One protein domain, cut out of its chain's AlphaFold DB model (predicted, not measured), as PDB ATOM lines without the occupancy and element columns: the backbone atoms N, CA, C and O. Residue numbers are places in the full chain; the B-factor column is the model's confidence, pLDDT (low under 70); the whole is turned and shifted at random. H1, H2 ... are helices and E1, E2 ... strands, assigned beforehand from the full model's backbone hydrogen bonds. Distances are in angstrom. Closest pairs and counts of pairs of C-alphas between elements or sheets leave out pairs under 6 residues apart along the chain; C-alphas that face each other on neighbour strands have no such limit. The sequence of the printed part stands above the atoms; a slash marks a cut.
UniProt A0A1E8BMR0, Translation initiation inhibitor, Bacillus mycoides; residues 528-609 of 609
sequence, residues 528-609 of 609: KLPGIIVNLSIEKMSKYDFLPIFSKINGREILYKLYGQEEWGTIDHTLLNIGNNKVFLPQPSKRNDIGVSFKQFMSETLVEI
ATOM      1  N   LYS A 528     151.733 149.664 156.196       57.72
ATOM      2  CA  LYS A 528     151.385 151.066 156.459       57.72
ATOM      3  C   LYS A 528     150.090 151.066 157.261       57.72
ATOM      4  O   LYS A 528     149.007 151.221 156.703       57.72
ATOM      5  N   LEU A 529     150.199 150.818 158.562       60.56
ATOM      6  CA  LEU A 529     149.042 150.862 159.451       60.56
ATOM      7  C   LEU A 529     148.892 152.296 159.991       60.56
ATOM      8  O   LEU A 529     149.891 152.886 160.405       60.56
ATOM      9  N   PRO A 530     147.692 152.903 159.923       63.16
ATOM     10  CA  PRO A 530     147.456 154.203 160.534       63.16
ATOM     11  C   PRO A 530     147.497 154.069 162.063       63.16
ATOM     12  O   PRO A 530     146.783 153.246 162.633       63.16
ATOM     13  N   GLY A 531     148.311 154.899 162.719       71.50
ATOM     14  CA  GLY A 531     148.472 154.908 164.178       71.50
ATOM     15  C   GLY A 531     149.514 153.917 164.709       71.50
ATOM     16  O   GLY A 531     150.215 153.251 163.948       71.50
ATOM     17  N   ILE A 532     149.629 153.849 166.038       79.31
ATOM     18  CA  ILE A 532     150.518 152.920 166.745       79.31
ATOM     19  C   ILE A 532     149.706 151.689 167.142       79.31
ATOM     20  O   ILE A 532     148.705 151.800 167.850       79.31
ATOM     21  N   ILE A 533     150.136 150.507 166.706       80.12
ATOM     22  CA  ILE A 533     149.518 149.251 167.144       80.12
ATOM     23  C   ILE A 533     150.273 148.743 168.346       80.12
ATOM     24  O   ILE A 533     151.477 148.533 168.258       80.12
ATOM     25  N   VAL A 534     149.557 148.498 169.435       82.62
ATOM     26  CA  VAL A 534     150.121 147.989 170.681       82.62
ATOM     27  C   VAL A 534     149.593 146.586 170.929       82.62
ATOM     28  O   VAL A 534     148.402 146.320 170.770       82.62
ATOM     29  N   ASN A 535     150.475 145.689 171.340       84.44
ATOM     30  CA  ASN A 535     150.130 144.368 171.825       84.44
ATOM     31  C   ASN A 535     150.714 144.166 173.223       84.44
ATOM     32  O   ASN A 535     151.814 144.624 173.532       84.44
ATOM     33  N   LEU A 536     149.971 143.440 174.050       85.50
ATOM     34  CA  LEU A 536     150.411 142.997 175.359       85.50
ATOM     35  C   LEU A 536     150.410 141.473 175.378       85.50
ATOM     36  O   LEU A 536     149.358 140.844 175.258       85.50
ATOM     37  N   SER A 537     151.581 140.895 175.605       84.50
ATOM     38  CA  SER A 537     151.752 139.462 175.828       84.50
ATOM     39  C   SER A 537     152.213 139.207 177.260       84.50
ATOM     40  O   SER A 537     152.885 140.037 177.868       84.50
ATOM     41  N   ILE A 538     151.859 138.048 177.817       85.69
ATOM     42  CA  ILE A 538     152.355 137.598 179.122       85.69
ATOM     43  C   ILE A 538     152.964 136.217 178.928       85.69
ATOM     44  O   ILE A 538     152.246 135.227 178.784       85.69
ATOM     45  N   GLU A 539     154.290 136.154 178.944       83.00
ATOM     46  CA  GLU A 539     155.028 134.915 178.730       83.00
ATOM     47  C   GLU A 539     155.309 134.203 180.048       83.00
ATOM     48  O   GLU A 539     155.723 134.802 181.042       83.00
ATOM     49  N   LYS A 540     155.082 132.890 180.074       83.06
ATOM     50  CA  LYS A 540     155.374 132.068 181.248       83.06
ATOM     51  C   LYS A 540     156.821 131.585 181.189       83.06
ATOM     52  O   LYS A 540     157.131 130.650 180.454       83.06
ATOM     53  N   MET A 541     157.675 132.171 182.019       79.56
ATOM     54  CA  MET A 541     159.110 131.875 182.058       79.56
ATOM     55  C   MET A 541     159.418 130.653 182.929       79.56
ATOM     56  O   MET A 541     160.268 129.830 182.592       79.56
ATOM     57  N   SER A 542     158.692 130.491 184.040       76.81
ATOM     58  CA  SER A 542     158.838 129.349 184.950       76.81
ATOM     59  C   SER A 542     157.483 128.920 185.530       76.81
ATOM     60  O   SER A 542     156.425 129.395 185.121       76.81
ATOM     61  N   LYS A 543     157.465 127.976 186.485       75.94
ATOM     62  CA  LYS A 543     156.217 127.563 187.154       75.94
ATOM     63  C   LYS A 543     155.510 128.748 187.824       75.94
ATOM     64  O   LYS A 543     154.278 128.752 187.829       75.94
ATOM     65  N   TYR A 544     156.281 129.699 188.351       80.12
ATOM     66  CA  TYR A 544     155.774 130.828 189.123       80.12
ATOM     67  C   TYR A 544     156.161 132.191 188.552       80.12
ATOM     68  O   TYR A 544     155.600 133.165 189.030       80.12
ATOM     69  N   ASP A 545     157.026 132.257 187.535       83.94
ATOM     70  CA  ASP A 545     157.514 133.519 186.970       83.94
ATOM     71  C   ASP A 545     156.872 133.807 185.612       83.94
ATOM     72  O   ASP A 545     156.899 132.973 184.697       83.94
ATOM     73  N   PHE A 546     156.319 135.008 185.488       86.12
ATOM     74  CA  PHE A 546     155.640 135.527 184.309       86.12
ATOM     75  C   PHE A 546     156.288 136.839 183.871       86.12
ATOM     76  O   PHE A 546     156.643 137.676 184.699       86.12
ATOM     77  N   LEU A 547     156.418 137.029 182.563       88.50
ATOM     78  CA  LEU A 547     156.990 138.221 181.959       88.50
ATOM     79  C   LEU A 547     155.937 138.923 181.098       88.50
ATOM     80  O   LEU A 547     155.650 138.457 179.995       88.50
ATOM     81  N   PRO A 548     155.347 140.027 181.580       88.75
ATOM     82  CA  PRO A 548     154.630 140.955 180.718       88.75
ATOM     83  C   PRO A 548     155.568 141.581 179.684       88.75
ATOM     84  O   PRO A 548     156.679 142.002 180.012       88.75
ATOM     85  N   ILE A 549     155.095 141.650 178.445       87.44
ATOM     86  CA  ILE A 549     155.808 142.192 177.293       87.44
ATOM     87  C   ILE A 549     154.840 143.106 176.558       87.44
ATOM     88  O   ILE A 549     153.844 142.639 176.001       87.44
ATOM     89  N   PHE A 550     155.144 144.398 176.544       87.81
ATOM     90  CA  PHE A 550     154.526 145.308 175.594       87.81
ATOM     91  C   PHE A 550     155.305 145.270 174.294       87.81
ATOM     92  O   PHE A 550     156.530 145.324 174.305       87.81
ATOM     93  N   SER A 551     154.601 145.221 173.174       86.06
ATOM     94  CA  SER A 551     155.171 145.519 171.870       86.06
ATOM     95  C   SER A 551     154.339 146.585 171.180       86.06
ATOM     96  O   SER A 551     153.116 146.607 171.312       86.06
ATOM     97  N   LYS A 552     154.995 147.489 170.456       85.00
ATOM     98  CA  LYS A 552     154.324 148.466 169.609       85.00
ATOM     99  C   LYS A 552     154.938 148.510 168.222       85.00
ATOM    100  O   LYS A 552     156.151 148.398 168.070       85.00
ATOM    101  N   ILE A 553     154.086 148.683 167.222       80.44
ATOM    102  CA  ILE A 553     154.479 148.975 165.849       80.44
ATOM    103  C   ILE A 553     154.176 150.449 165.620       80.44
ATOM    104  O   ILE A 553     153.011 150.847 165.634       80.44
ATOM    105  N   ASN A 554     155.225 151.248 165.430       75.19
ATOM    106  CA  ASN A 554     155.116 152.657 165.074       75.19
ATOM    107  C   ASN A 554     155.686 152.858 163.666       75.19
ATOM    108  O   ASN A 554     156.900 152.821 163.452       75.19
ATOM    109  N   GLY A 555     154.803 153.003 162.678       73.94
ATOM    110  CA  GLY A 555     155.201 153.009 161.274       73.94
ATOM    111  C   GLY A 555     155.865 151.687 160.875       73.94
ATOM    112  O   GLY A 555     155.178 150.688 160.681       73.94
ATOM    113  N   ARG A 556     157.196 151.691 160.731       66.62
ATOM    114  CA  ARG A 556     157.999 150.515 160.338       66.62
ATOM    115  C   ARG A 556     158.816 149.914 161.479       66.62
ATOM    116  O   ARG A 556     159.394 148.845 161.296       66.62
ATOM    117  N   GLU A 557     158.874 150.586 162.622       72.56
ATOM    118  CA  GLU A 557     159.689 150.168 163.759       72.56
ATOM    119  C   GLU A 557     158.866 149.305 164.710       72.56
ATOM    120  O   GLU A 557     157.746 149.665 165.083       72.56
ATOM    121  N   ILE A 558     159.435 148.161 165.102       77.25
ATOM    122  CA  ILE A 558     158.882 147.323 166.162       77.25
ATOM    123  C   ILE A 558     159.693 147.569 167.421       77.25
ATOM    124  O   ILE A 558     160.888 147.268 167.483       77.25
ATOM    125  N   LEU A 559     159.009 148.091 168.428       83.62
ATOM    126  CA  LEU A 559     159.570 148.342 169.740       83.62
ATOM    127  C   LEU A 559     158.924 147.399 170.747       83.62
ATOM    128  O   LEU A 559     157.758 147.026 170.607       83.62
ATOM    129  N   TYR A 560     159.666 147.026 171.778       86.50
ATOM    130  CA  TYR A 560     159.136 146.270 172.901       86.50
ATOM    131  C   TYR A 560     159.610 146.847 174.229       86.50
ATOM    132  O   TYR A 560     160.644 147.504 174.302       86.50
ATOM    133  N   LYS A 561     158.853 146.579 175.288       88.25
ATOM    134  CA  LYS A 561     159.203 146.922 176.662       88.25
ATOM    135  C   LYS A 561     158.902 145.724 177.548       88.25
ATOM    136  O   LYS A 561     157.754 145.270 177.628       88.25
ATOM    137  N   LEU A 562     159.943 145.164 178.160       88.19
ATOM    138  CA  LEU A 562     159.792 144.083 179.131       88.19
ATOM    139  C   LEU A 562     159.438 144.671 180.498       88.19
ATOM    140  O   LEU A 562     159.887 145.760 180.856       88.19
ATOM    141  N   TYR A 563     158.664 143.933 181.290       86.69
ATOM    142  CA  TYR A 563     158.408 144.313 182.676       86.69
ATOM    143  C   TYR A 563     159.719 144.502 183.460       86.69
ATOM    144  O   TYR A 563     160.539 143.586 183.535       86.69
ATOM    145  N   GLY A 564     159.887 145.684 184.062       82.56
ATOM    146  CA  GLY A 564     161.087 146.071 184.810       82.56
ATOM    147  C   GLY A 564     162.167 146.789 183.992       82.56
ATOM    148  O   GLY A 564     163.200 147.133 184.560       82.56
ATOM    149  N   GLN A 565     161.949 147.029 182.695       85.06
ATOM    150  CA  GLN A 565     162.802 147.895 181.876       85.06
ATOM    151  C   GLN A 565     162.212 149.305 181.769       85.06
ATOM    152  O   GLN A 565     161.003 149.460 181.604       85.06
ATOM    153  N   GLU A 566     163.070 150.325 181.835       81.00
ATOM    154  CA  GLU A 566     162.665 151.734 181.710       81.00
ATOM    155  C   GLU A 566     162.506 152.166 180.248       81.00
ATOM    156  O   GLU A 566     161.566 152.886 179.918       81.00
ATOM    157  N   GLU A 567     163.367 151.679 179.354       84.19
ATOM    158  CA  GLU A 567     163.396 152.088 177.947       84.19
ATOM    159  C   GLU A 567     162.707 151.077 177.019       84.19
ATOM    160  O   GLU A 567     162.624 149.878 177.301       84.19
ATOM    161  N   TRP A 568     162.226 151.575 175.877       85.88
ATOM    162  CA  TRP A 568     161.759 150.740 174.774       85.88
ATOM    163  C   TRP A 568     162.959 150.192 173.997       85.88
ATOM    164  O   TRP A 568     163.762 150.957 173.470       85.88
ATOM    165  N   GLY A 569     163.054 148.871 173.881       78.44
ATOM    166  CA  GLY A 569     164.036 148.204 173.030       78.44
ATOM    167  C   GLY A 569     163.541 148.061 171.592       78.44
ATOM    168  O   GLY A 569     162.345 147.894 171.351       78.44
ATOM    169  N   THR A 570     164.457 148.077 170.626       74.25
ATOM    170  CA  THR A 570     164.179 147.651 169.248       74.25
ATOM    171  C   THR A 570     164.278 146.135 169.147       74.25
ATOM    172  O   THR A 570     165.108 145.512 169.813       74.25
ATOM    173  N   ILE A 571     163.449 145.507 168.306       67.62
ATOM    174  CA  ILE A 571     163.656 144.099 167.929       67.62
ATOM    175  C   ILE A 571     164.823 144.029 166.935       67.62
ATOM    176  O   ILE A 571     164.632 143.745 165.758       67.62
ATOM    177  N   ASP A 572     166.034 144.309 167.408       54.31
ATOM    178  CA  ASP A 572     167.255 144.131 166.635       54.31
ATOM    179  C   ASP A 572     168.022 142.898 167.159       54.31
ATOM    180  O   ASP A 572     168.254 142.724 168.354       54.31
ATOM    181  N   HIS A 573     168.416 142.029 166.225       53.72
ATOM    182  CA  HIS A 573     169.397 140.934 166.353       53.72
ATOM    183  C   HIS A 573     169.036 139.610 167.040       53.72
ATOM    184  O   HIS A 573     169.823 138.666 166.926       53.72
ATOM    185  N   THR A 574     167.889 139.440 167.693       51.56
ATOM    186  CA  THR A 574     167.356 138.103 168.033       51.56
ATOM    187  C   THR A 574     165.924 138.223 168.537       51.56
ATOM    188  O   THR A 574     165.580 139.237 169.140       51.56
ATOM    189  N   LEU A 575     165.087 137.197 168.333       54.22
ATOM    190  CA  LEU A 575     163.832 137.032 169.083       54.22
ATOM    191  C   LEU A 575     164.064 137.423 170.551       54.22
ATOM    192  O   LEU A 575     164.898 136.783 171.182       54.22
ATOM    193  N   LEU A 576     163.377 138.482 171.014       57.47
ATOM    194  CA  LEU A 576     163.417 139.101 172.352       57.47
ATOM    195  C   LEU A 576     164.536 138.546 173.254       57.47
ATOM    196  O   LEU A 576     164.411 137.435 173.770       57.47
ATOM    197  N   ASN A 577     165.611 139.311 173.483       58.75
ATOM    198  CA  ASN A 577     166.722 138.896 174.349       58.75
ATOM    199  C   ASN A 577     166.310 138.885 175.838       58.75
ATOM    200  O   ASN A 577     166.730 139.713 176.645       58.75
ATOM    201  N   ILE A 578     165.452 137.934 176.210       64.69
ATOM    202  CA  ILE A 578     164.904 137.783 177.560       64.69
ATOM    203  C   ILE A 578     165.960 137.208 178.518       64.69
ATOM    204  O   ILE A 578     165.818 137.333 179.732       64.69
ATOM    205  N   GLY A 579     167.040 136.608 177.998       59.53
ATOM    206  CA  GLY A 579     168.079 135.950 178.800       59.53
ATOM    207  C   GLY A 579     168.746 136.867 179.831       59.53
ATOM    208  O   GLY A 579     169.134 136.400 180.900       59.53
ATOM    209  N   ASN A 580     168.799 138.171 179.547       62.62
ATOM    210  CA  ASN A 580     169.372 139.177 180.443       62.62
ATOM    211  C   ASN A 580     168.342 139.849 181.365       62.62
ATOM    212  O   ASN A 580     168.731 140.627 182.240       62.62
ATOM    213  N   ASN A 581     167.044 139.569 181.203       76.88
ATOM    214  CA  ASN A 581     166.016 140.174 182.039       76.88
ATOM    215  C   ASN A 581     165.983 139.511 183.423       76.88
ATOM    216  O   ASN A 581     165.848 138.294 183.541       76.88
ATOM    217  N   LYS A 582     166.101 140.318 184.481       75.44
ATOM    218  CA  LYS A 582     166.198 139.831 185.871       75.44
ATOM    219  C   LYS A 582     164.888 139.941 186.653       75.44
ATOM    220  O   LYS A 582     164.799 139.397 187.750       75.44
ATOM    221  N   VAL A 583     163.894 140.648 186.114       83.38
ATOM    222  CA  VAL A 583     162.663 141.006 186.829       83.38
ATOM    223  C   VAL A 583     161.468 140.271 186.225       83.38
ATOM    224  O   VAL A 583     161.196 140.378 185.031       83.38
ATOM    225  N   PHE A 584     160.735 139.537 187.062       85.81
ATOM    226  CA  PHE A 584     159.557 138.761 186.668       85.81
ATOM    227  C   PHE A 584     158.421 138.953 187.674       85.81
ATOM    228  O   PHE A 584     158.656 139.202 188.857       85.81
ATOM    229  N   LEU A 585     157.180 138.809 187.210       85.25
ATOM    230  CA  LEU A 585     156.003 138.796 188.069       85.25
ATOM    231  C   LEU A 585     155.730 137.382 188.596       85.25
ATOM    232  O   LEU A 585     155.686 136.441 187.802       85.25
ATOM    233  N   PRO A 586     155.474 137.212 189.906       83.44
ATOM    234  CA  PRO A 586     155.049 135.925 190.433       83.44
ATOM    235  C   PRO A 586     153.632 135.537 189.963       83.44
ATOM    236  O   PRO A 586     152.890 136.331 189.379       83.44
ATOM    237  N   GLN A 587     153.189 134.320 190.289       79.56
ATOM    238  CA  GLN A 587     151.794 133.933 190.082       79.56
ATOM    239  C   GLN A 587     150.848 134.797 190.949       79.56
ATOM    240  O   GLN A 587     151.030 134.853 192.174       79.56
ATOM    241  N   PRO A 588     149.805 135.419 190.364       74.12
ATOM    242  CA  PRO A 588     148.836 136.200 191.125       74.12
ATOM    243  C   PRO A 588     148.095 135.321 192.139       74.12
ATOM    244  O   PRO A 588     147.640 134.217 191.827       74.12
ATOM    245  N   SER A 589     147.970 135.812 193.371       72.44
ATOM    246  CA  SER A 589     147.258 135.147 194.460       72.44
ATOM    247  C   SER A 589     146.586 136.171 195.373       72.44
ATOM    248  O   SER A 589     146.949 137.339 195.387       72.44
ATOM    249  N   LYS A 590     145.650 135.728 196.220       70.31
ATOM    250  CA  LYS A 590     145.020 136.601 197.231       70.31
ATOM    251  C   LYS A 590     145.995 137.145 198.292       70.31
ATOM    252  O   LYS A 590     145.569 137.899 199.153       70.31
ATOM    253  N   ARG A 591     147.255 136.695 198.291       71.12
ATOM    254  CA  ARG A 591     148.290 137.052 199.276       71.12
ATOM    255  C   ARG A 591     149.372 137.971 198.703       71.12
ATOM    256  O   ARG A 591     150.347 138.224 199.398       71.12
ATOM    257  N   ASN A 592     149.259 138.395 197.443       75.38
ATOM    258  CA  ASN A 592     150.236 139.279 196.820       75.38
ATOM    259  C   ASN A 592     149.555 140.378 195.994       75.38
ATOM    260  O   ASN A 592     148.538 140.149 195.345       75.38
ATOM    261  N   ASP A 593     150.159 141.563 195.980       76.94
ATOM    262  CA  ASP A 593     149.631 142.741 195.277       76.94
ATOM    263  C   ASP A 593     150.066 142.796 193.805       76.94
ATOM    264  O   ASP A 593     150.164 143.857 193.195       76.94
ATOM    265  N   ILE A 594     150.293 141.632 193.187       80.81
ATOM    266  CA  ILE A 594     150.780 141.512 191.800       80.81
ATOM    267  C   ILE A 594     149.828 142.190 190.815       80.81
ATOM    268  O   ILE A 594     150.263 142.770 189.823       80.81
ATOM    269  N   GLY A 595     148.524 142.157 191.105       77.06
ATOM    270  CA  GLY A 595     147.524 142.857 190.303       77.06
ATOM    271  C   GLY A 595     147.711 144.377 190.294       77.06
ATOM    272  O   GLY A 595     147.373 145.005 189.295       77.06
ATOM    273  N   VAL A 596     148.260 144.965 191.361       82.25
ATOM    274  CA  VAL A 596     148.564 146.403 191.441       82.25
ATOM    275  C   VAL A 596     149.812 146.716 190.622       82.25
ATOM    276  O   VAL A 596     149.743 147.563 189.738       82.25
ATOM    277  N   SER A 597     150.909 145.974 190.820       80.25
ATOM    278  CA  SER A 597     152.159 146.173 190.065       80.25
ATOM    279  C   SER A 597     151.970 145.983 188.558       80.25
ATOM    280  O   SER A 597     152.485 146.759 187.757       80.25
ATOM    281  N   PHE A 598     151.172 144.989 188.155       83.38
ATOM    282  CA  PHE A 598     150.831 144.780 186.751       83.38
ATOM    283  C   PHE A 598     150.012 145.945 186.179       83.38
ATOM    284  O   PHE A 598     150.315 146.429 185.093       83.38
ATOM    285  N   LYS A 599     148.998 146.433 186.909       83.94
ATOM    286  CA  LYS A 599     148.198 147.596 186.487       83.94
ATOM    287  C   LYS A 599     149.027 148.874 186.397       83.94
ATOM    288  O   LYS A 599     148.780 149.674 185.499       83.94
ATOM    289  N   GLN A 600     149.983 149.060 187.302       85.19
ATOM    290  CA  GLN A 600     150.890 150.201 187.281       85.19
ATOM    291  C   GLN A 600     151.760 150.172 186.021       85.19
ATOM    292  O   GLN A 600     151.684 151.104 185.228       85.19
ATOM    293  N   PHE A 601     152.448 149.055 185.761       84.31
ATOM    294  CA  PHE A 601     153.236 148.869 184.540       84.31
ATOM    295  C   PHE A 601     152.408 149.086 183.264       84.31
ATOM    296  O   PHE A 601     152.850 149.766 182.342       84.31
ATOM    297  N   MET A 602     151.185 148.545 183.225       85.19
ATOM    298  CA  MET A 602     150.235 148.770 182.133       85.19
ATOM    299  C   MET A 602     149.928 150.250 181.923       85.19
ATOM    300  O   MET A 602     149.942 150.721 180.793       85.19
ATOM    301  N   SER A 603     149.629 150.969 183.004       83.94
ATOM    302  CA  SER A 603     149.210 152.370 182.934       83.94
ATOM    303  C   SER A 603     150.370 153.273 182.524       83.94
ATOM    304  O   SER A 603     150.209 154.079 181.619       83.94
ATOM    305  N   GLU A 604     151.542 153.096 183.135       85.81
ATOM    306  CA  GLU A 604     152.759 153.851 182.810       85.81
ATOM    307  C   GLU A 604     153.167 153.626 181.351       85.81
ATOM    308  O   GLU A 604     153.350 154.583 180.603       85.81
ATOM    309  N   THR A 605     153.199 152.366 180.907       84.50
ATOM    310  CA  THR A 605     153.603 152.039 179.534       84.50
ATOM    311  C   THR A 605     152.600 152.547 178.499       84.50
ATOM    312  O   THR A 605     153.010 152.949 177.420       84.50
ATOM    313  N   LEU A 606     151.295 152.555 178.801       82.75
ATOM    314  CA  LEU A 606     150.279 153.102 177.893       82.75
ATOM    315  C   LEU A 606     150.307 154.633 177.810       82.75
ATOM    316  O   LEU A 606     149.930 155.159 176.774       82.75
ATOM    317  N   VAL A 607     150.733 155.340 178.862       86.06
ATOM    318  CA  VAL A 607     150.902 156.808 178.834       86.06
ATOM    319  C   VAL A 607     152.104 157.221 177.974       86.06
ATOM    320  O   VAL A 607     152.098 158.300 177.390       86.06
ATOM    321  N   GLU A 608     153.130 156.372 177.878       80.50
ATOM    322  CA  GLU A 608     154.301 156.590 177.013       80.50
ATOM    323  C   GLU A 608     154.039 156.368 175.509       80.50
ATOM    324  O   GLU A 608     154.915 156.662 174.687       80.50
ATOM    325  N   ILE A 609     152.899 155.774 175.134       79.75
ATOM    326  CA  ILE A 609     152.522 155.462 173.743       79.75
ATOM    327  C   ILE A 609     151.533 156.501 173.239       79.75
ATOM    328  O   ILE A 609     151.766 156.984 172.107       79.75
TER     329      ILE A 609
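What this domain is: This is residues 528 to 609 of the 609 residues of the protein "Translation initiation inhibitor" of Bacillus mycoides (UniProt A0A1E8BMR0). A narrow antiparallel sheet of three strands, E1, E2 and E3, has one helix, H1, lying along one face over its inner strand E2. A long stretch with no named element, residues 563 to 593, loops out past E3 and returns to the beginning of E2 before reaching H1. The printed part has 82 residues, with three named strands and then one named helix along the chain; the class is mixed, helices and strands, with 39 residues, under half, in named elements. The sheet has the order E1, E2, E3. The whole is compact, with a radius of gyration of the C-alphas of 13.5 A, yet elongated in outline, spanning 45 by 26 by 18 A.

Where its parts are: E1 covers residues 532 to 540 and is 25.9 A long from first to last C-alpha; C-alpha 532 is at (150.518, 152.920, 166.745). E2, the longest strand, covers residues 545 to 554 and is 29.2 A long. E3 covers residues 557 to 562 and is 16.5 A long, with C-alpha 562 at (159.792, 144.083, 179.131). H1 covers residues 594 to 607 and is 20.1 A long; C-alpha 607 is at (150.902, 156.808, 178.834).

How they stand to each other: The three strands form a meander, each strand the antiparallel neighbour of the one before. E1 and E2 are a hairpin, with 164 degrees between their directions; N 535 and O 551 are within hydrogen-bond range at 2.8 A, as are N 549 and O 537 at 2.8 A. E2 and E3 are also a hairpin, with 158 degrees between their directions; N 552 and O 559 are within hydrogen-bond range at 2.8 A. E1 and E3 are the edge strands. H1 is on the sheet at a height over the sheet of 10.4 A. It lies over E2 and runs along the strands, at 12 degrees to E2 on the local plane. The closest C-alphas of E2 and H1, those of Phe 550 and Thr 605, are 7.9 A apart. In H1, every O i to N i+4 pair is within hydrogen-bond range. Two short antiparallel pairings tie the long unnamed stretch to the sheet: residues 569 to 570 with 559 to 560 of E3, and residues 585 to 586 with 545 to 546 of E2.

The domain as a whole: The two C-alphas farthest apart, those of Lys 528 and Arg 591, are 45.2 A apart. The printed part has no cut and ends at Ile 609, the chain's last residue. The links E1 to E2 and E2 to E3 are tight; the link E3 to H1, 31 residues, is long. The mean pLDDT of the printed part is 77.8, and the model's confidence is under 70 at residues 528 to 530, residue 556 and residues 571 to 580.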